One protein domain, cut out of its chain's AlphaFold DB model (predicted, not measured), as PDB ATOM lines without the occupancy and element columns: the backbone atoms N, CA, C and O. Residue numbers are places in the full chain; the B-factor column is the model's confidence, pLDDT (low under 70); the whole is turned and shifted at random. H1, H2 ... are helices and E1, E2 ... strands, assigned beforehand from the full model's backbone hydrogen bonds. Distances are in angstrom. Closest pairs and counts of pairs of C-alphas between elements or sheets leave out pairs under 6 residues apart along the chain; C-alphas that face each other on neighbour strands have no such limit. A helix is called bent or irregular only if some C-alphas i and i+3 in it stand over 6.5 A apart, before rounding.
ATOM      1  N   VAL A 234     -43.193 -24.957  42.301       98.12
ATOM      2  CA  VAL A 234     -43.226 -24.453  43.677       98.12
ATOM      3  C   VAL A 234     -44.645 -24.027  43.995       98.12
ATOM      4  O   VAL A 234     -45.277 -23.326  43.205       98.12
ATOM      5  N   GLY A 235     -45.175 -24.408  45.145       96.88
ATOM      6  CA  GLY A 235     -46.470 -23.893  45.556       96.88
ATOM      7  C   GLY A 235     -46.868 -24.288  46.957       96.88
ATOM      8  O   GLY A 235     -46.147 -25.023  47.611       96.88
ATOM      9  N   ALA A 236     -48.026 -23.811  47.387       95.69
ATOM     10  CA  ALA A 236     -48.542 -24.061  48.722       95.69
ATOM     11  C   ALA A 236     -50.071 -24.158  48.703       95.69
ATOM     12  O   ALA A 236     -50.722 -23.682  47.763       95.69
ATOM     13  N   ASP A 237     -50.614 -24.765  49.753       92.62
ATOM     14  CA  ASP A 237     -52.041 -24.818  50.068       92.62
ATOM     15  C   ASP A 237     -52.354 -23.856  51.224       92.62
ATOM     16  O   ASP A 237     -51.652 -23.850  52.237       92.62
ATOM     17  N   VAL A 238     -53.388 -23.020  51.090       86.75
ATOM     18  CA  VAL A 238     -53.797 -22.114  52.175       86.75
ATOM     19  C   VAL A 238     -54.667 -22.876  53.177       86.75
ATOM     20  O   VAL A 238     -55.885 -22.982  53.017       86.75
ATOM     21  N   ASP A 239     -54.065 -23.328  54.276       80.31
ATOM     22  CA  ASP A 239     -54.789 -24.052  55.319       80.31
ATOM     23  C   ASP A 239     -55.996 -23.281  55.860       80.31
ATOM     24  O   ASP A 239     -55.887 -22.162  56.374       80.31
ATOM     25  N   SER A 240     -57.161 -23.936  55.804       80.69
ATOM     26  CA  SER A 240     -58.414 -23.460  56.400       80.69
ATOM     27  C   SER A 240     -58.786 -22.021  56.005       80.69
ATOM     28  O   SER A 240     -59.389 -21.304  56.803       80.69
ATOM     29  N   GLN A 241     -58.461 -21.608  54.773       89.88
ATOM     30  CA  GLN A 241     -58.631 -20.238  54.271       89.88
ATOM     31  C   GLN A 241     -60.008 -19.637  54.592       89.88
ATOM     32  O   GLN A 241     -60.111 -18.586  55.220       89.88
ATOM     33  N   GLU A 242     -61.085 -20.315  54.192       91.06
ATOM     34  CA  GLU A 242     -62.451 -19.811  54.374       91.06
ATOM     35  C   GLU A 242     -62.857 -19.733  55.850       91.06
ATOM     36  O   GLU A 242     -63.590 -18.829  56.247       91.06
ATOM     37  N   ASP A 416     -60.906 -12.860  46.824       97.25
ATOM     38  CA  ASP A 416     -60.116 -11.659  47.136       97.25
ATOM     39  C   ASP A 416     -58.742 -12.020  47.702       97.25
ATOM     40  O   ASP A 416     -57.740 -11.408  47.329       97.25
ATOM     41  N   TYR A 417     -58.686 -13.050  48.549       97.38
ATOM     42  CA  TYR A 417     -57.442 -13.558  49.114       97.38
ATOM     43  C   TYR A 417     -56.523 -14.058  48.008       97.38
ATOM     44  O   TYR A 417     -55.362 -13.659  47.934       97.38
ATOM     45  N   LEU A 418     -57.056 -14.898  47.115       95.81
ATOM     46  CA  LEU A 418     -56.308 -15.404  45.971       95.81
ATOM     47  C   LEU A 418     -55.761 -14.250  45.121       95.81
ATOM     48  O   LEU A 418     -54.587 -14.259  44.773       95.81
ATOM     49  N   HIS A 419     -56.569 -13.231  44.823       95.56
ATOM     50  CA  HIS A 419     -56.106 -12.077  44.051       95.56
ATOM     51  C   HIS A 419     -54.971 -11.320  44.749       95.56
ATOM     52  O   HIS A 419     -53.966 -11.027  44.105       95.56
ATOM     53  N   CYS A 420     -55.088 -11.045  46.050       97.44
ATOM     54  CA  CYS A 420     -54.033 -10.377  46.820       97.44
ATOM     55  C   CYS A 420     -52.730 -11.193  46.820       97.44
ATOM     56  O   CYS A 420     -51.651 -10.636  46.592       97.44
ATOM     57  N   LEU A 421     -52.836 -12.514  46.988       97.56
ATOM     58  CA  LEU A 421     -51.700 -13.431  46.968       97.56
ATOM     59  C   LEU A 421     -51.015 -13.447  45.595       97.56
ATOM     60  O   LEU A 421     -49.795 -13.318  45.510       97.56
ATOM     61  N   LEU A 422     -51.793 -13.568  44.514       97.00
ATOM     62  CA  LEU A 422     -51.276 -13.593  43.143       97.00
ATOM     63  C   LEU A 422     -50.635 -12.259  42.742       97.00
ATOM     64  O   LEU A 422     -49.597 -12.259  42.082       97.00
ATOM     65  N   VAL A 423     -51.221 -11.128  43.144       97.69
ATOM     66  CA  VAL A 423     -50.665  -9.792  42.875       97.69
ATOM     67  C   VAL A 423     -49.362  -9.583  43.642       97.69
ATOM     68  O   VAL A 423     -48.380  -9.138  43.048       97.69
ATOM     69  N   SER A 424     -49.319  -9.961  44.923       97.94
ATOM     70  CA  SER A 424     -48.101  -9.886  45.744       97.94
ATOM     71  C   SER A 424     -46.983 -10.747  45.154       97.94
ATOM     72  O   SER A 424     -45.859 -10.273  44.980       97.94
ATOM     73  N   MET A 425     -47.312 -11.970  44.728       98.06
ATOM     74  CA  MET A 425     -46.365 -12.855  44.050       98.06
ATOM     75  C   MET A 425     -45.876 -12.281  42.726       98.06
ATOM     76  O   MET A 425     -44.675 -12.267  42.470       98.06
ATOM     77  N   ALA A 426     -46.776 -11.771  41.882       98.12
ATOM     78  CA  ALA A 426     -46.400 -11.157  40.611       98.12
ATOM     79  C   ALA A 426     -45.472  -9.946  40.816       98.12
ATOM     80  O   ALA A 426     -44.513  -9.764  40.061       98.12
ATOM     81  N   TRP A 427     -45.724  -9.145  41.856       97.88
ATOM     82  CA  TRP A 427     -44.865  -8.030  42.234       97.88
ATOM     83  C   TRP A 427     -43.473  -8.494  42.673       97.88
ATOM     84  O   TRP A 427     -42.487  -7.979  42.148       97.88
ATOM     85  N   LEU A 428     -43.370  -9.485  43.566       97.81
ATOM     86  CA  LEU A 428     -42.080 -10.016  44.025       97.81
ATOM     87  C   LEU A 428     -41.293 -10.679  42.890       97.81
ATOM     88  O   LEU A 428     -40.106 -10.400  42.728       97.81
ATOM     89  N   ILE A 429     -41.955 -11.477  42.049       97.50
ATOM     90  CA  ILE A 429     -41.341 -12.089  40.864       97.50
ATOM     91  C   ILE A 429     -40.728 -11.010  39.969       97.50
ATOM     92  O   ILE A 429     -39.577 -11.137  39.556       97.50
ATOM     93  N   LYS A 430     -41.460  -9.920  39.705       96.88
ATOM     94  CA  LYS A 430     -40.963  -8.811  38.885       96.88
ATOM     95  C   LYS A 430     -39.835  -8.041  39.576       96.88
ATOM     96  O   LYS A 430     -38.831  -7.745  38.937       96.88
ATOM     97  N   LYS A 431     -39.994  -7.713  40.860       96.12
ATOM     98  CA  LYS A 431     -39.045  -6.902  41.636       96.12
ATOM     99  C   LYS A 431     -37.682  -7.580  41.771       96.12
ATOM    100  O   LYS A 431     -36.668  -6.908  41.643       96.12
ATOM    101  N   PHE A 432     -37.668  -8.893  41.987       95.81
ATOM    102  CA  PHE A 432     -36.443  -9.681  42.154       95.81
ATOM    103  C   PHE A 432     -36.047 -10.438  40.879       95.81
ATOM    104  O   PHE A 432     -35.086 -11.203  40.876       95.81
ATOM    105  N   ASN A 433     -36.745 -10.203  39.764       96.38
ATOM    106  CA  ASN A 433     -36.495 -10.863  38.482       96.38
ATOM    107  C   ASN A 433     -36.451 -12.402  38.598       96.38
ATOM    108  O   ASN A 433     -35.622 -13.067  37.974       96.38
ATOM    109  N   LEU A 434     -37.322 -12.978  39.431       96.06
ATOM    110  CA  LEU A 434     -37.379 -14.424  39.631       96.06
ATOM    111  C   LEU A 434     -37.853 -15.091  38.338       96.06
ATOM    112  O   LEU A 434     -38.851 -14.686  37.738       96.06
ATOM    113  N   ARG A 435     -37.166 -16.151  37.902       95.19
ATOM    114  CA  ARG A 435     -37.553 -16.926  36.713       95.19
ATOM    115  C   ARG A 435     -38.699 -17.877  37.050       95.19
ATOM    116  O   ARG A 435     -38.532 -19.096  37.044       95.19
ATOM    117  N   ALA A 436     -39.858 -17.303  37.349       96.94
ATOM    118  CA  ALA A 436     -41.063 -18.002  37.763       96.94
ATOM    119  C   ALA A 436     -42.305 -17.449  37.057       96.94
ATOM    120  O   ALA A 436     -42.375 -16.274  36.703       96.94
ATOM    121  N   ARG A 437     -43.314 -18.300  36.873       95.44
ATOM    122  CA  ARG A 437     -44.638 -17.911  36.373       95.44
ATOM    123  C   ARG A 437     -45.729 -18.689  37.087       95.44
ATOM    124  O   ARG A 437     -45.517 -19.841  37.459       95.44
ATOM    125  N   LEU A 438     -46.908 -18.088  37.222       96.12
ATOM    126  CA  LEU A 438     -48.091 -18.810  37.682       96.12
ATOM    127  C   LEU A 438     -48.375 -19.973  36.719       96.12
ATOM    128  O   LEU A 438     -48.460 -19.770  35.507       96.12
ATOM    129  N   CYS A 439     -48.487 -21.183  37.262       94.19
ATOM    130  CA  CYS A 439     -48.855 -22.384  36.521       94.19
ATOM    131  C   CYS A 439     -50.370 -22.587  36.594       94.19
ATOM    132  O   CYS A 439     -51.054 -22.546  35.575       94.19
ATOM    133  N   ILE A 440     -50.903 -22.740  37.809       92.81
ATOM    134  CA  ILE A 440     -52.338 -22.895  38.052       92.81
ATOM    135  C   ILE A 440     -52.679 -22.530  39.501       92.81
ATOM    136  O   ILE A 440     -51.856 -22.693  40.403       92.81
ATOM    137  N   SER A 441     -53.905 -22.062  39.724       92.56
ATOM    138  CA  SER A 441     -54.522 -21.973  41.049       92.56
ATOM    139  C   SER A 441     -55.700 -22.944  41.120       92.56
ATOM    140  O   SER A 441     -56.643 -22.790  40.342       92.56
ATOM    141  N   ILE A 442     -55.661 -23.930  42.015       87.69
ATOM    142  CA  ILE A 442     -56.703 -24.954  42.176       87.69
ATOM    143  C   ILE A 442     -57.286 -24.815  43.578       87.69
ATOM    144  O   ILE A 442     -56.633 -25.184  44.544       87.69
ATOM    145  N   HIS A 443     -58.520 -24.321  43.689       82.44
ATOM    146  CA  HIS A 443     -59.143 -24.023  44.985       82.44
ATOM    147  C   HIS A 443     -58.283 -23.052  45.825       82.44
ATOM    148  O   HIS A 443     -58.146 -21.892  45.442       82.44
ATOM    149  N   ASP A 444     -57.746 -23.530  46.941       85.12
ATOM    150  CA  ASP A 444     -56.851 -22.890  47.905       85.12
ATOM    151  C   ASP A 444     -55.356 -23.125  47.607       85.12
ATOM    152  O   ASP A 444     -54.496 -22.551  48.273       85.12
ATOM    153  N   GLU A 445     -55.034 -23.889  46.560       90.56
ATOM    154  CA  GLU A 445     -53.664 -24.171  46.137       90.56
ATOM    155  C   GLU A 445     -53.203 -23.200  45.043       90.56
ATOM    156  O   GLU A 445     -53.889 -22.995  44.034       90.56
ATOM    157  N   VAL A 446     -51.987 -22.670  45.176       95.25
ATOM    158  CA  VAL A 446     -51.305 -21.913  44.113       95.25
ATOM    159  C   VAL A 446     -49.999 -22.588  43.736       95.25
ATOM    160  O   VAL A 446     -49.210 -22.964  44.598       95.25
ATOM    161  N   ARG A 447     -49.763 -22.752  42.433       96.38
ATOM    162  CA  ARG A 447     -48.589 -23.449  41.896       96.38
ATOM    163  C   ARG A 447     -47.906 -22.582  40.848       96.38
ATOM    164  O   ARG A 447     -48.549 -22.081  39.925       96.38
ATOM    165  N   TYR A 448     -46.595 -22.450  40.966       97.88
ATOM    166  CA  TYR A 448     -45.718 -21.681  40.095       97.88
ATOM    167  C   TYR A 448     -44.725 -22.620  39.426       97.88
ATOM    168  O   TYR A 448     -44.159 -23.486  40.078       97.88
ATOM    169  N   LEU A 449     -44.502 -22.442  38.129       97.31
ATOM    170  CA  LEU A 449     -43.393 -23.083  37.431       97.31
ATOM    171  C   LEU A 449     -42.194 -22.141  37.502       97.31
ATOM    172  O   LEU A 449     -42.306 -20.999  37.049       97.31
ATOM    173  N   CYS A 450     -41.060 -22.604  38.018       96.62
ATOM    174  CA  CYS A 450     -39.841 -21.807  38.083       96.62
ATOM    175  C   CYS A 450     -38.596 -22.602  37.700       96.62
ATOM    176  O   CYS A 450     -38.616 -23.830  37.617       96.62
ATOM    177  N   TYR A 451     -37.500 -21.888  37.453       95.19
ATOM    178  CA  TYR A 451     -36.186 -22.514  37.345       95.19
ATOM    179  C   TYR A 451     -35.811 -23.149  38.683       95.19
ATOM    180  O   TYR A 451     -35.977 -22.531  39.734       95.19
ATOM    181  N   LYS A 452     -35.236 -24.354  38.637       94.19
ATOM    182  CA  LYS A 452     -34.839 -25.094  39.843       94.19
ATOM    183  C   LYS A 452     -33.833 -24.325  40.703       94.19
ATOM    184  O   LYS A 452     -33.848 -24.460  41.919       94.19
ATOM    185  N   ARG A 453     -32.994 -23.503  40.062       92.88
ATOM    186  CA  ARG A 453     -31.993 -22.645  40.710       92.88
ATOM    187  C   ARG A 453     -32.607 -21.626  41.670       92.88
ATOM    188  O   ARG A 453     -31.996 -21.363  42.683       92.88
ATOM    189  N   CYS A 454     -33.793 -21.094  41.366       94.75
ATOM    190  CA  CYS A 454     -34.438 -20.072  42.196       94.75
ATOM    191  C   CYS A 454     -35.653 -20.596  42.974       94.75
ATOM    192  O   CYS A 454     -36.601 -19.854  43.238       94.75
ATOM    193  N   ALA A 455     -35.704 -21.905  43.232       97.06
ATOM    194  CA  ALA A 455     -36.847 -22.523  43.896       97.06
ATOM    195  C   ALA A 455     -36.999 -22.027  45.343       97.06
ATOM    196  O   ALA A 455     -38.122 -21.779  45.781       97.06
ATOM    197  N   ASP A 456     -35.879 -21.834  46.043       97.38
ATOM    198  CA  ASP A 456     -35.855 -21.404  47.442       97.38
ATOM    199  C   ASP A 456     -36.304 -19.928  47.568       97.38
ATOM    200  O   ASP A 456     -37.132 -19.603  48.421       97.38
ATOM    201  N   GLU A 457     -35.898 -19.045  46.646       97.69
ATOM    202  CA  GLU A 457     -36.375 -17.655  46.572       97.69
ATOM    203  C   GLU A 457     -37.860 -17.583  46.219       97.69
ATOM    204  O   GLU A 457     -38.600 -16.786  46.790       97.69
ATOM    205  N   VAL A 458     -38.334 -18.414  45.286       98.06
ATOM    206  CA  VAL A 458     -39.764 -18.459  44.942       98.06
ATOM    207  C   VAL A 458     -40.589 -18.956  46.131       98.06
ATOM    208  O   VAL A 458     -41.674 -18.423  46.376       98.06
ATOM    209  N   ALA A 459     -40.075 -19.919  46.901       98.12
ATOM    210  CA  ALA A 459     -40.721 -20.387  48.122       98.12
ATOM    211  C   ALA A 459     -40.786 -19.287  49.194       98.12
ATOM    212  O   ALA A 459     -41.849 -19.065  49.782       98.12
ATOM    213  N   LEU A 460     -39.698 -18.534  49.392       98.25
ATOM    214  CA  LEU A 460     -39.680 -17.381  50.297       98.25
ATOM    215  C   LEU A 460     -40.644 -16.278  49.837       98.25
ATOM    216  O   LEU A 460     -41.420 -15.760  50.639       98.25
ATOM    217  N   ALA A 461     -40.650 -15.945  48.544       98.25
ATOM    218  CA  ALA A 461     -41.574 -14.965  47.979       98.25
ATOM    219  C   ALA A 461     -43.038 -15.367  48.202       98.25
ATOM    220  O   ALA A 461     -43.882 -14.511  48.483       98.25
ATOM    221  N   LEU A 462     -43.342 -16.666  48.124       98.00
ATOM    222  CA  LEU A 462     -44.678 -17.193  48.379       98.00
ATOM    223  C   LEU A 462     -45.081 -17.031  49.847       98.00
ATOM    224  O   LEU A 462     -46.179 -16.540  50.114       98.00
ATOM    225  N   GLN A 463     -44.180 -17.330  50.786       97.81
ATOM    226  CA  GLN A 463     -44.407 -17.079  52.213       97.81
ATOM    227  C   GLN A 463     -44.645 -15.590  52.510       97.81
ATOM    228  O   GLN A 463     -45.626 -15.241  53.168       97.81
ATOM    229  N   ILE A 464     -43.813 -14.699  51.960       97.75
ATOM    230  CA  ILE A 464     -43.974 -13.241  52.110       97.75
ATOM    231  C   ILE A 464     -45.315 -12.782  51.529       97.75
ATOM    232  O   ILE A 464     -46.021 -11.985  52.141       97.75
ATOM    233  N   SER A 465     -45.706 -13.298  50.363       98.00
ATOM    234  CA  SER A 465     -46.978 -12.935  49.729       98.00
ATOM    235  C   SER A 465     -48.185 -13.336  50.576       98.00
ATOM    236  O   SER A 465     -49.174 -12.601  50.623       98.00
ATOM    237  N   ASN A 466     -48.113 -14.475  51.266       97.44
ATOM    238  CA  ASN A 466     -49.154 -14.913  52.192       97.44
ATOM    239  C   ASN A 466     -49.219 -14.040  53.441       97.44
ATOM    240  O   ASN A 466     -50.311 -13.613  53.811       97.44
ATOM    241  N   LEU A 467     -48.061 -13.714  54.021       97.19
ATOM    242  CA  LEU A 467     -47.952 -12.777  55.134       97.19
ATOM    243  C   LEU A 467     -48.598 -11.429  54.776       97.19
ATOM    244  O   LEU A 467     -49.521 -10.995  55.459       97.19
ATOM    245  N   LEU A 468     -48.198 -10.822  53.653       97.44
ATOM    246  CA  LEU A 468     -48.756  -9.550  53.175       97.44
ATOM    247  C   LEU A 468     -50.268  -9.633  52.946       97.44
ATOM    248  O   LEU A 468     -51.007  -8.735  53.346       97.44
ATOM    249  N   THR A 469     -50.735 -10.723  52.336       97.62
ATOM    250  CA  THR A 469     -52.165 -10.944  52.094       97.62
ATOM    251  C   THR A 469     -52.938 -11.016  53.406       97.62
ATOM    252  O   THR A 469     -53.964 -10.354  53.553       97.62
ATOM    253  N   ARG A 470     -52.447 -11.779  54.388       96.44
ATOM    254  CA  ARG A 470     -53.122 -11.928  55.680       96.44
ATOM    255  C   ARG A 470     -53.094 -10.651  56.509       96.44
ATOM    256  O   ARG A 470     -54.119 -10.302  57.094       96.44
ATOM    257  N   SER A 471     -51.980  -9.925  56.498       96.56
ATOM    258  CA  SER A 471     -51.871  -8.608  57.129       96.56
ATOM    259  C   SER A 471     -52.847  -7.613  56.508       96.56
ATOM    260  O   SER A 471     -53.558  -6.924  57.231       96.56
ATOM    261  N   PHE A 472     -52.951  -7.578  55.176       97.12
ATOM    262  CA  PHE A 472     -53.894  -6.697  54.488       97.12
ATOM    263  C   PHE A 472     -55.354  -7.033  54.826       97.12
ATOM    264  O   PHE A 472     -56.153  -6.141  55.092       97.12
ATOM    265  N   PHE A 473     -55.698  -8.319  54.884       97.06
ATOM    266  CA  PHE A 473     -57.024  -8.779  55.306       97.06
ATOM    267  C   PHE A 473     -57.369  -8.348  56.737       97.06
ATOM    268  O   PHE A 473     -58.481  -7.878  56.978       97.06
ATOM    269  N   ALA A 474     -56.432  -8.507  57.676       95.56
ATOM    270  CA  ALA A 474     -56.614  -8.073  59.059       95.56
ATOM    271  C   ALA A 474     -56.806  -6.551  59.135       95.56
ATOM    272  O   ALA A 474     -57.782  -6.084  59.726       95.56
ATOM    273  N   TYR A 475     -55.946  -5.803  58.440       95.75
ATOM    274  CA  TYR A 475     -55.980  -4.345  58.390       95.75
ATOM    275  C   TYR A 475     -57.310  -3.809  57.850       95.75
ATOM    276  O   TYR A 475     -57.930  -2.954  58.478       95.75
ATOM    277  N   GLN A 476     -57.813  -4.370  56.744       95.38
ATOM    278  CA  GLN A 476     -59.094  -3.962  56.148       95.38
ATOM    279  C   GLN A 476     -60.299  -4.221  57.062       95.38
ATOM    280  O   GLN A 476     -61.345  -3.596  56.910       95.38
ATOM    281  N   LEU A 477     -60.162  -5.132  58.028       93.75
ATOM    282  CA  LEU A 477     -61.174  -5.416  59.044       93.75
ATOM    283  C   LEU A 477     -60.920  -4.676  60.369       93.75
ATOM    284  O   LEU A 477     -61.582  -4.978  61.363       93.75
ATOM    285  N   GLY A 478     -60.003  -3.702  60.383       92.69
ATOM    286  CA  GLY A 478     -59.704  -2.849  61.535       92.69
ATOM    287  C   GLY A 478     -58.794  -3.494  62.583       92.69
ATOM    288  O   GLY A 478     -58.789  -3.057  63.729       92.69
ATOM    289  N   MET A 479     -58.059  -4.549  62.223       92.81
ATOM    290  CA  MET A 479     -57.111  -5.227  63.110       92.81
ATOM    291  C   MET A 479     -55.679  -4.950  62.656       92.81
ATOM    292  O   MET A 479     -55.320  -5.227  61.514       92.81
ATOM    293  N   HIS A 480     -54.855  -4.425  63.562       92.19
ATOM    294  CA  HIS A 480     -53.482  -4.011  63.252       92.19
ATOM    295  C   HIS A 480     -52.421  -5.084  63.540       92.19
ATOM    296  O   HIS A 480     -51.282  -4.933  63.110       92.19
ATOM    297  N   ASP A 481     -52.812  -6.190  64.178       90.88
ATOM    298  CA  ASP A 481     -51.928  -7.308  64.504       90.88
ATOM    299  C   ASP A 481     -52.300  -8.570  63.715       90.88
ATOM    300  O   ASP A 481     -53.478  -8.850  63.454       90.88
ATOM    301  N   LEU A 482     -51.283  -9.369  63.373       92.56
ATOM    302  CA  LEU A 482     -51.434 -10.686  62.757       92.56
ATOM    303  C   LEU A 482     -50.735 -11.753  63.615       92.56
ATOM    304  O   LEU A 482     -49.519 -11.675  63.790       92.56
ATOM    305  N   PRO A 483     -51.463 -12.768  64.118       91.44
ATOM    306  CA  PRO A 483     -50.856 -13.884  64.835       91.44
ATOM    307  C   PRO A 483     -49.863 -14.662  63.964       91.44
ATOM    308  O   PRO A 483     -50.155 -14.969  62.806       91.44
ATOM    309  N   GLU A 484     -48.731 -15.062  64.544       89.56
ATOM    310  CA  GLU A 484     -47.701 -15.857  63.858       89.56
ATOM    311  C   GLU A 484     -48.254 -17.184  63.319       89.56
ATOM    312  O   GLU A 484     -47.965 -17.558  62.183       89.56
ATOM    313  N   SER A 485     -49.133 -17.848  64.080       86.69
ATOM    314  CA  SER A 485     -49.794 -19.099  63.675       86.69
ATOM    315  C   SER A 485     -50.626 -18.964  62.398       86.69
ATOM    316  O   SER A 485     -50.894 -19.954  61.720       86.69
ATOM    317  N   ALA A 486     -51.020 -17.737  62.051       89.12
ATOM    318  CA  ALA A 486     -51.690 -17.428  60.807       89.12
ATOM    319  C   ALA A 486     -50.730 -16.880  59.740       89.12
ATOM    320  O   ALA A 486     -51.084 -16.927  58.576       89.12
ATOM    321  N   ALA A 487     -49.560 -16.346  60.067       92.56
ATOM    322  CA  ALA A 487     -48.745 -15.574  59.127       92.56
ATOM    323  C   ALA A 487     -48.260 -16.372  57.901       92.56
ATOM    324  O   ALA A 487     -48.301 -15.878  56.769       92.56
ATOM    325  N   TYR A 488     -47.837 -17.613  58.119       94.88
ATOM    326  CA  TYR A 488     -47.135 -18.419  57.124       94.88
ATOM    327  C   TYR A 488     -47.968 -19.612  56.657       94.88
ATOM    328  O   TYR A 488     -48.869 -20.079  57.355       94.88
ATOM    329  N   PHE A 489     -47.659 -20.118  55.466       94.81
ATOM    330  CA  PHE A 489     -48.097 -21.451  55.069       94.81
ATOM    331  C   PHE A 489     -47.464 -22.493  55.988       94.81
ATOM    332  O   PHE A 489     -46.289 -22.351  56.342       94.81
ATOM    333  N   SER A 490     -48.200 -23.568  56.292       92.62
ATOM    334  CA  SER A 490     -47.646 -24.719  57.019       92.62
ATOM    335  C   SER A 490     -46.401 -25.268  56.323       92.62
ATOM    336  O   SER A 490     -45.403 -25.577  56.974       92.62
ATOM    337  N   SER A 491     -46.446 -25.330  54.993       95.50
ATOM    338  CA  SER A 491     -45.306 -25.665  54.150       95.50
ATOM    339  C   SER A 491     -45.423 -25.071  52.751       95.50
ATOM    340  O   SER A 491     -46.509 -24.710  52.297       95.50
ATOM    341  N   VAL A 492     -44.286 -24.990  52.064       97.44
ATOM    342  CA  VAL A 492     -44.208 -24.778  50.620       97.44
ATOM    343  C   VAL A 492     -43.612 -26.026  49.981       97.44
ATOM    344  O   VAL A 492     -42.535 -26.488  50.361       97.44
ATOM    345  N   GLU A 493     -44.314 -26.575  49.000       97.31
ATOM    346  CA  GLU A 493     -43.909 -27.765  48.268       97.31
ATOM    347  C   GLU A 493     -43.075 -27.398  47.038       97.31
ATOM    348  O   GLU A 493     -43.426 -26.490  46.279       97.31
ATOM    349  N   VAL A 494     -41.996 -28.150  46.810       97.69
ATOM    350  CA  VAL A 494     -41.139 -28.068  45.622       97.69
ATOM    351  C   VAL A 494     -41.049 -29.445  44.983       97.69
ATOM    352  O   VAL A 494     -40.537 -30.389  45.587       97.69
ATOM    353  N   ASP A 495     -41.521 -29.571  43.748       97.38
ATOM    354  CA  ASP A 495     -41.635 -30.866  43.077       97.38
ATOM    355  C   ASP A 495     -41.342 -30.772  41.569       97.38
ATOM    356  O   ASP A 495     -41.402 -29.709  40.955       97.38
ATOM    357  N   SER A 496     -41.002 -31.902  40.960       95.44
ATOM    358  CA  SER A 496     -40.900 -32.068  39.507       95.44
ATOM    359  C   SER A 496     -42.254 -32.339  38.844       95.44
ATOM    360  O   SER A 496     -42.376 -32.190  37.630       95.44
ATOM    361  N   CYS A 497     -43.284 -32.694  39.617       95.25
ATOM    362  CA  CYS A 497     -44.630 -32.958  39.119       95.25
ATOM    363  C   CYS A 497     -45.712 -32.246  39.939       95.25
ATOM    364  O   CYS A 497     -45.494 -31.818  41.071       95.25
ATOM    365  N   LEU A 498     -46.905 -32.103  39.365       94.25
ATOM    366  CA  LEU A 498     -48.028 -31.466  40.041       94.25
ATOM    367  C   LEU A 498     -48.760 -32.475  40.943       94.25
ATOM    368  O   LEU A 498     -49.706 -33.132  40.519       94.25
ATOM    369  N   ARG A 499     -48.395 -32.562  42.222       92.62
ATOM    370  CA  ARG A 499     -49.157 -33.315  43.239       92.62
ATOM    371  C   ARG A 499     -49.345 -32.493  44.509       92.62
ATOM    372  O   ARG A 499     -48.617 -31.538  44.743       92.62
ATOM    373  N   LYS A 500     -50.377 -32.831  45.290       88.19
ATOM    374  CA  LYS A 500     -50.701 -32.106  46.530       88.19
ATOM    375  C   LYS A 500     -49.685 -32.392  47.633       88.19
ATOM    376  O   LYS A 500     -49.223 -31.467  48.280       88.19
ATOM    377  N   ASP A 501     -49.371 -33.666  47.835       91.88
ATOM    378  CA  ASP A 501     -48.356 -34.112  48.785       91.88
ATOM    379  C   ASP A 501     -47.114 -34.554  47.998       91.88
ATOM    380  O   ASP A 501     -47.210 -35.533  47.249       91.88
ATOM    381  N   PRO A 502     -45.970 -33.863  48.136       93.38
ATOM    382  CA  PRO A 502     -44.759 -34.161  47.384       93.38
ATOM    383  C   PRO A 502     -44.140 -35.515  47.757       93.38
ATOM    384  O   PRO A 502     -43.344 -36.059  46.995       93.38
ATOM    385  N   LEU A 503     -44.494 -36.086  48.911       94.56
ATOM    386  CA  LEU A 503     -43.999 -37.390  49.353       94.56
ATOM    387  C   LEU A 503     -44.874 -38.551  48.865       94.56
ATOM    388  O   LEU A 503     -44.458 -39.713  48.940       94.56
ATOM    389  N   ASN A 504     -46.074 -38.253  48.359       94.25
ATOM    390  CA  ASN A 504     -47.001 -39.258  47.866       94.25
ATOM    391  C   ASN A 504     -46.577 -39.749  46.474       94.25
ATOM    392  O   ASN A 504     -46.572 -39.010  45.487       94.25
ATOM    393  N   ASP A 505     -46.273 -41.039  46.389       94.75
ATOM    394  CA  ASP A 505     -45.848 -41.713  45.158       94.75
ATOM    395  C   ASP A 505     -47.010 -41.992  44.179       94.75
ATOM    396  O   ASP A 505     -46.828 -42.598  43.130       94.75
ATOM    397  N   CYS A 506     -48.222 -41.540  44.514       94.94
ATOM    398  CA  CYS A 506     -49.430 -41.603  43.694       94.94
ATOM    399  C   CYS A 506     -49.731 -43.013  43.161       94.94
ATOM    400  O   CYS A 506     -49.993 -43.201  41.970       94.94
ATOM    401  N   LYS A 507     -49.706 -43.993  44.071       94.94
ATOM    402  CA  LYS A 507     -50.109 -45.376  43.798       94.94
ATOM    403  C   LYS A 507     -51.623 -45.475  43.668       94.94
ATOM    404  O   LYS A 507     -52.357 -45.163  44.608       94.94
ATOM    405  N   THR A 508     -52.082 -45.908  42.504       93.31
ATOM    406  CA  THR A 508     -53.503 -46.050  42.153       93.31
ATOM    407  C   THR A 508     -53.680 -47.288  41.264       93.31
ATOM    408  O   THR A 508     -52.684 -47.860  40.817       93.31
ATOM    409  N   PRO A 509     -54.912 -47.722  40.937       92.25
ATOM    410  CA  PRO A 509     -55.111 -48.906  40.100       92.25
ATOM    411  C   PRO A 509     -54.505 -48.795  38.690       92.25
ATOM    412  O   PRO A 509     -54.195 -49.816  38.086       92.25
ATOM    413  N   SER A 510     -54.335 -47.578  38.157       91.31
ATOM    414  CA  SER A 510     -53.677 -47.311  36.864       91.31
ATOM    415  C   SER A 510     -52.161 -47.139  36.969       91.31
ATOM    416  O   SER A 510     -51.486 -47.171  35.944       91.31
ATOM    417  N   ASN A 511     -51.632 -46.971  38.181       93.75
ATOM    418  CA  ASN A 511     -50.214 -46.793  38.468       93.75
ATOM    419  C   ASN A 511     -49.836 -47.580  39.742       93.75
ATOM    420  O   ASN A 511     -49.628 -46.974  40.800       93.75
ATOM    421  N   PRO A 512     -49.828 -48.926  39.691       93.38
ATOM    422  CA  PRO A 512     -49.724 -49.764  40.887       93.38
ATOM    423  C   PRO A 512     -48.358 -49.662  41.577       93.38
ATOM    424  O   PRO A 512     -48.287 -49.665  42.810       93.38
ATOM    425  N   ASP A 513     -47.282 -49.518  40.801       95.00
ATOM    426  CA  ASP A 513     -45.919 -49.463  41.337       95.00
ATOM    427  C   ASP A 513     -45.527 -48.058  41.815       95.00
ATOM    428  O   ASP A 513     -44.617 -47.929  42.635       95.00
ATOM    429  N   GLY A 514     -46.272 -47.029  41.398       94.62
ATOM    430  CA  GLY A 514     -46.056 -45.636  41.780       94.62
ATOM    431  C   GLY A 514     -45.176 -44.857  40.802       94.62
ATOM    432  O   GLY A 514     -44.588 -45.395  39.865       94.62
ATOM    433  N   LEU A 515     -45.127 -43.539  40.993       94.62
ATOM    434  CA  LEU A 515     -44.427 -42.608  40.105       94.62
ATOM    435  C   LEU A 515     -42.921 -42.868  40.031       94.62
ATOM    436  O   LEU A 515     -42.332 -42.782  38.951       94.62
ATOM    437  N   GLU A 516     -42.306 -43.192  41.163       94.50
ATOM    438  CA  GLU A 516     -40.869 -43.414  41.264       94.50
ATOM    439  C   GLU A 516     -40.436 -44.662  40.486       94.50
ATOM    440  O   GLU A 516     -39.518 -44.594  39.670       94.50
ATOM    441  N   ALA A 517     -41.138 -45.784  40.669       94.94
ATOM    442  CA  ALA A 517     -40.800 -47.043  40.011       94.94
ATOM    443  C   ALA A 517     -41.171 -47.048  38.519       94.94
ATOM    444  O   ALA A 517     -40.360 -47.446  37.681       94.94
ATOM    445  N   THR A 518     -42.379 -46.590  38.170       92.50
ATOM    446  CA  THR A 518     -42.898 -46.673  36.795       92.50
ATOM    447  C   THR A 518     -42.371 -45.555  35.900       92.50
ATOM    448  O   THR A 518     -41.994 -45.805  34.755       92.50
ATOM    449  N   TYR A 519     -42.328 -44.318  36.404       90.38
ATOM    450  CA  TYR A 519     -42.022 -43.126  35.603       90.38
ATOM    451  C   TYR A 519     -40.682 -42.474  35.955       90.38
ATOM    452  O   TYR A 519     -40.303 -41.500  35.304       90.38
ATOM    453  N   LYS A 520     -39.952 -42.998  36.952       91.88
ATOM    454  CA  LYS A 520     -38.689 -42.422  37.454       91.88
ATOM    455  C   LYS A 520     -38.848 -40.986  37.967       91.88
ATOM    456  O   LYS A 520     -37.902 -40.202  37.926       91.88
ATOM    457  N   ILE A 521     -40.042 -40.634  38.448       93.31
ATOM    458  CA  ILE A 521     -40.330 -39.315  39.018       93.31
ATOM    459  C   ILE A 521     -40.119 -39.406  40.535       93.31
ATOM    460  O   ILE A 521     -40.904 -40.070  41.214       93.31
ATOM    461  N   PRO A 522     -39.078 -38.761  41.092       94.50
ATOM    462  CA  PRO A 522     -38.775 -38.865  42.512       94.50
ATOM    463  C   PRO A 522     -39.797 -38.107  43.363       94.50
ATOM    464  O   PRO A 522     -40.548 -37.256  42.876       94.50
ATOM    465  N   LYS A 523     -39.788 -38.372  44.670       96.44
ATOM    466  CA  LYS A 523     -40.511 -37.563  45.659       96.44
ATOM    467  C   LYS A 523     -39.988 -36.124  45.687       96.44
ATOM    468  O   LYS A 523     -38.788 -35.876  45.551       96.44
ATOM    469  N   GLY A 524     -40.908 -35.182  45.848       95.88
ATOM    470  CA  GLY A 524     -40.609 -33.769  46.017       95.88
ATOM    471  C   GLY A 524     -40.165 -33.452  47.443       95.88
ATOM    472  O   GLY A 524     -39.863 -34.335  48.247       95.88
ATOM    473  N   LYS A 525     -40.144 -32.162  47.767       96.69
ATOM    474  CA  LYS A 525     -39.782 -31.646  49.088       96.69
ATOM    475  C   LYS A 525     -40.872 -30.721  49.607       96.69
ATOM    476  O   LYS A 525     -41.592 -30.107  48.826       96.69
ATOM    477  N   SER A 526     -40.971 -30.629  50.922       97.31
ATOM    478  CA  SER A 526     -41.862 -29.718  51.632       97.31
ATOM    479  C   SER A 526     -41.007 -28.948  52.629       97.31
ATOM    480  O   SER A 526     -40.217 -29.571  53.338       97.31
ATOM    481  N   PHE A 527     -41.105 -27.621  52.619       97.19
ATOM    482  CA  PHE A 527     -40.290 -26.750  53.460       97.19
ATOM    483  C   PHE A 527     -41.158 -25.844  54.327       97.19
ATOM    484  O   PHE A 527     -42.068 -25.169  53.840       97.19
ATOM    485  N   THR A 528     -40.837 -25.800  55.610       97.06
ATOM    486  CA  THR A 528     -41.358 -24.828  56.572       97.06
ATOM    487  C   THR A 528     -40.722 -23.454  56.356       97.06
ATOM    488  O   THR A 528     -39.677 -23.321  55.718       97.06
ATOM    489  N   ILE A 529     -41.320 -22.402  56.926       96.62
ATOM    490  CA  ILE A 529     -40.735 -21.054  56.876       96.62
ATOM    491  C   ILE A 529     -39.315 -21.008  57.469       96.62
ATOM    492  O   ILE A 529     -38.447 -20.355  56.899       96.62
ATOM    493  N   ALA A 530     -39.049 -21.740  58.557       97.12
ATOM    494  CA  ALA A 530     -37.731 -21.776  59.190       97.12
ATOM    495  C   ALA A 530     -36.658 -22.357  58.251       97.12
ATOM    496  O   ALA A 530     -35.609 -21.746  58.061       97.12
ATOM    497  N   GLU A 531     -36.958 -23.481  57.594       97.69
ATOM    498  CA  GLU A 531     -36.053 -24.111  56.623       97.69
ATOM    499  C   GLU A 531     -35.831 -23.226  55.388       97.69
ATOM    500  O   GLU A 531     -34.726 -23.168  54.852       97.69
ATOM    501  N   ILE A 532     -36.866 -22.512  54.930       97.69
ATOM    502  CA  ILE A 532     -36.746 -21.566  53.809       97.69
ATOM    503  C   ILE A 532     -35.834 -20.393  54.190       97.69
ATOM    504  O   ILE A 532     -34.991 -19.987  53.388       97.69
ATOM    505  N   ILE A 533     -35.970 -19.848  55.402       97.12
ATOM    506  CA  ILE A 533     -35.108 -18.763  55.892       97.12
ATOM    507  C   ILE A 533     -33.652 -19.228  55.961       97.12
ATOM    508  O   ILE A 533     -32.776 -18.511  55.484       97.12
ATOM    509  N   GLU A 534     -33.392 -20.427  56.485       97.19
ATOM    510  CA  GLU A 534     -32.041 -20.996  56.547       97.19
ATOM    511  C   GLU A 534     -31.416 -21.126  55.149       97.19
ATOM    512  O   GLU A 534     -30.285 -20.695  54.928       97.19
ATOM    513  N   ARG A 535     -32.179 -21.637  54.176       95.50
ATOM    514  CA  ARG A 535     -31.732 -21.815  52.783       95.50
ATOM    515  C   ARG A 535     -31.435 -20.507  52.058       95.50
ATOM    516  O   ARG A 535     -30.516 -20.445  51.250       95.50
ATOM    517  N   THR A 536     -32.220 -19.472  52.335       95.75
ATOM    518  CA  THR A 536     -32.130 -18.170  51.652       95.75
ATOM    519  C   THR A 536     -31.268 -17.153  52.402       95.75
ATOM    520  O   THR A 536     -31.007 -16.062  51.894       95.75
ATOM    521  N   GLY A 537     -30.846 -17.467  53.631       94.00
ATOM    522  CA  GLY A 537     -30.254 -16.493  54.550       94.00
ATOM    523  C   GLY A 537     -31.231 -15.383  54.963       94.00
ATOM    524  O   GLY A 537     -30.799 -14.300  55.346       94.00
ATOM    525  N   GLY A 538     -32.542 -15.618  54.828       91.69
ATOM    526  CA  GLY A 538     -33.598 -14.649  55.138       91.69
ATOM    527  C   GLY A 538     -33.709 -13.471  54.164       91.69
ATOM    528  O   GLY A 538     -34.427 -12.514  54.453       91.69
ATOM    529  N   VAL A 539     -33.024 -13.515  53.017       92.44
ATOM    530  CA  VAL A 539     -33.018 -12.428  52.031       92.44
ATOM    531  C   VAL A 539     -33.484 -12.946  50.679       92.44
ATOM    532  O   VAL A 539     -32.989 -13.945  50.164       92.44
ATOM    533  N   LEU A 540     -34.420 -12.224  50.067       92.50
ATOM    534  CA  LEU A 540     -34.845 -12.499  48.702       92.50
ATOM    535  C   LEU A 540     -33.808 -11.912  47.729       92.50
ATOM    536  O   LEU A 540     -33.690 -10.692  47.616       92.50
ATOM    537  N   LYS A 541     -33.034 -12.768  47.057       91.69
ATOM    538  CA  LYS A 541     -31.999 -12.359  46.091       91.69
ATOM    539  C   LYS A 541     -32.564 -12.254  44.677       91.69
ATOM    540  O   LYS A 541     -33.552 -12.916  44.350       91.69
ATOM    541  N   SER A 542     -31.950 -11.431  43.819       90.06
ATOM    542  CA  SER A 542     -32.327 -11.438  42.408       90.06
ATOM    543  C   SER A 542     -31.752 -12.659  41.698       90.06
ATOM    544  O   SER A 542     -30.624 -13.065  41.958       90.06
ATOM    545  N   PHE A 543     -32.490 -13.201  40.724       86.00
ATOM    546  CA  PHE A 543     -32.023 -14.327  39.901       86.00
ATOM    547  C   PHE A 543     -30.662 -14.075  39.227       86.00
ATOM    548  O   PHE A 543     -29.924 -15.014  38.938       86.00
ATOM    549  N   ASN A 544     -30.336 -12.812  38.939       82.94
ATOM    550  CA  ASN A 544     -29.090 -12.450  38.268       82.94
ATOM    551  C   ASN A 544     -27.892 -12.343  39.228       82.94
ATOM    552  O   ASN A 544     -26.757 -12.454  38.769       82.94
ATOM    553  N   ASP A 545     -28.126 -12.142  40.528       68.19
ATOM    554  CA  ASP A 545     -27.062 -11.827  41.492       68.19
ATOM    555  C   ASP A 545     -26.160 -13.038  41.761       68.19
ATOM    556  O   ASP A 545     -24.954 -12.897  41.942       68.19
ATOM    557  N   GLU A 546     -26.699 -14.255  41.665       54.69
ATOM    558  CA  GLU A 546     -25.921 -15.479  41.866       54.69
ATOM    559  C   GLU A 546     -24.878 -15.751  40.759       54.69
ATOM    560  O   GLU A 546     -24.042 -16.647  40.896       54.69
ATOM    561  N   ASN A 547     -24.907 -15.036  39.627       48.84
ATOM    562  CA  ASN A 547     -23.819 -15.129  38.644       48.84
ATOM    563  C   ASN A 547     -22.540 -14.419  39.121       48.84
ATOM    564  O   ASN A 547     -21.460 -14.766  38.645       48.84
ATOM    565  N   ASN A 548     -22.632 -13.489  40.079       41.53
ATOM    566  CA  ASN A 548     -21.461 -12.795  40.613       41.53
ATOM    567  C   ASN A 548     -20.697 -13.631  41.651       41.53
ATOM    568  O   ASN A 548     -19.470 -13.580  41.666       41.53
ATOM    569  N   ASP A 549     -21.375 -14.472  42.438       43.66
ATOM    570  CA  ASP A 549     -20.705 -15.309  43.450       43.66
ATOM    571  C   ASP A 549     -19.873 -16.444  42.817       43.66
ATOM    572  O   ASP A 549     -18.800 -16.798  43.312       43.66
ATOM    573  N   ASN A 550     -20.298 -16.974  41.663       40.09
ATOM    574  CA  ASN A 550     -19.505 -17.952  40.906       40.09
ATOM    575  C   ASN A 550     -18.367 -17.307  40.094       40.09
ATOM    576  O   ASN A 550     -17.343 -17.953  39.876       40.09
ATOM    577  N   ALA A 551     -18.502 -16.042  39.681       36.81
ATOM    578  CA  ALA A 551     -17.425 -15.304  39.017       36.81
ATOM    579  C   ALA A 551     -16.327 -14.870  40.010       36.81
ATOM    580  O   ALA A 551     -15.143 -14.984  39.696       36.81
ATOM    581  N   ALA A 552     -16.700 -14.465  41.228       34.94
ATOM    582  CA  ALA A 552     -15.754 -14.105  42.285       34.94
ATOM    583  C   ALA A 552     -14.944 -15.313  42.801       34.94
ATOM    584  O   ALA A 552     -13.757 -15.187  43.097       34.94
ATOM    585  N   ASN A 553     -15.539 -16.511  42.835       34.81
ATOM    586  CA  ASN A 553     -14.823 -17.738  43.209       34.81
ATOM    587  C   ASN A 553     -13.925 -18.302  42.092       34.81
ATOM    588  O   ASN A 553     -13.025 -19.095  42.376       34.81
ATOM    589  N   ALA A 554     -14.119 -17.883  40.837       34.91
ATOM    590  CA  ALA A 554     -13.222 -18.228  39.733       34.91
ATOM    591  C   ALA A 554     -11.954 -17.352  39.709       34.91
ATOM    592  O   ALA A 554     -10.910 -17.815  39.260       34.91
ATOM    593  N   SER A 555     -12.000 -16.126  40.247       30.80
ATOM    594  CA  SER A 555     -10.829 -15.234  40.327       30.80
ATOM    595  C   SER A 555      -9.839 -15.557  41.457       30.80
ATOM    596  O   SER A 555      -8.752 -14.993  41.474       30.80
ATOM    597  N   TYR A 556     -10.174 -16.477  42.371       38.50
ATOM    598  CA  TYR A 556      -9.278 -16.947  43.445       38.50
ATOM    599  C   TYR A 556      -8.640 -18.321  43.168       38.50
ATOM    600  O   TYR A 556      -8.046 -18.928  44.060       38.50
TER     601      TYR A 556
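What this domain is: This is residues 234 to 242 and 416 to 556 of the 558 residues of the protein "Mitochondrial DNA polymerase catalytic subunit" of Mesocestoides corti (UniProt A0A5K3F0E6). A twisted sheet of five strands has two crossing helices, H1 and the long H2, over one face, and H5 packs on H2 near the E5 edge. A loop of residues 496 to 514 leads out to little H4, far from the two helices, and a tail, residues 547 to 556, sticks out elsewhere. The 150 printed residues hold six named helices and five named strands, E1 H1 E2 E3 H2 H3 E4 H4 E5 H5 H6 along the chain; the sheet, E2 E3 E1 E4 E5, is antiparallel, and the class is mixed, helices and strands. The whole is flat, 53 by 52 by 24 A, and only just compact, close to loose, with a radius of gyration of the C-alphas of 17.2 A.

Where its parts are: E2 is residues 436 to 442, 17.7 A long, and E3 residues 445 to 451, 19.6 A. E1, residues 234 to 237, begins at C-alpha 234 (-43.226, -24.453, 43.677). E4 is residues 492 to 495 and E5 residues 525 to 527. H1, residues 416 to 431, is 22.3 A long; H2, residues 452 to 476, is 36.1 A and irregular, with C-alphas 453 and 456 7.9 A apart. H3 is residues 484 to 487, H4 515 to 519, H5 529 to 536, and H6 546 to 554, ending at C-alpha 554 (-13.222, -18.228, 39.733).

How they stand to each other: The edge strands are E2 and E5. The hairpin E2 and E3 has N 437 and O 449 2.9 A apart; E3 and E1 have N 448 and O 234 at 2.7 A, E1 and E4 N 493 and O 235 at 2.8 A, and E4 and E5 N 492 and O 527 at 2.8 A, each within hydrogen-bond range. E3, H2, H3 and E4 make a split strand-helix-strand unit, two strands running the same way with E1 between them, and a right-handed crossover. H1 and H2 lie on the same face, making two layers, helices on one face of a sheet. H1 runs along the strands, 3 degrees from E2 on the local plane, at a height over the sheet of 10.0 A. H2 is the hub. It touches H1, closest C-alphas Ser 424 and Ser 465, 5.1 A, at a steep tilt of 45 degrees, opposite ways. With residues 456 to 463 alone it touches H5, closest C-alphas Leu 460 and Ile 532, 6.2 A. With residues 466 to 471 alone it touches H3, closest C-alphas Leu 467 and Ala 487, 4.9 A. H4 and H6 touch no helix. In H1, H4 and H5 every O i to N i+4 pair is within hydrogen-bond range; H2 has 19 of 21, H6 4 of 5, and H3 is too short for one.

The domain as a whole: The C-alphas farthest apart, of Pro 509 and Tyr 556, are 56.0 A apart. Residues 243 to 415 are cut out, with 11.1 A between C-alphas 242 and 416. The link E4 to H4 is long. Residues 545 to 556 have pLDDT under 70.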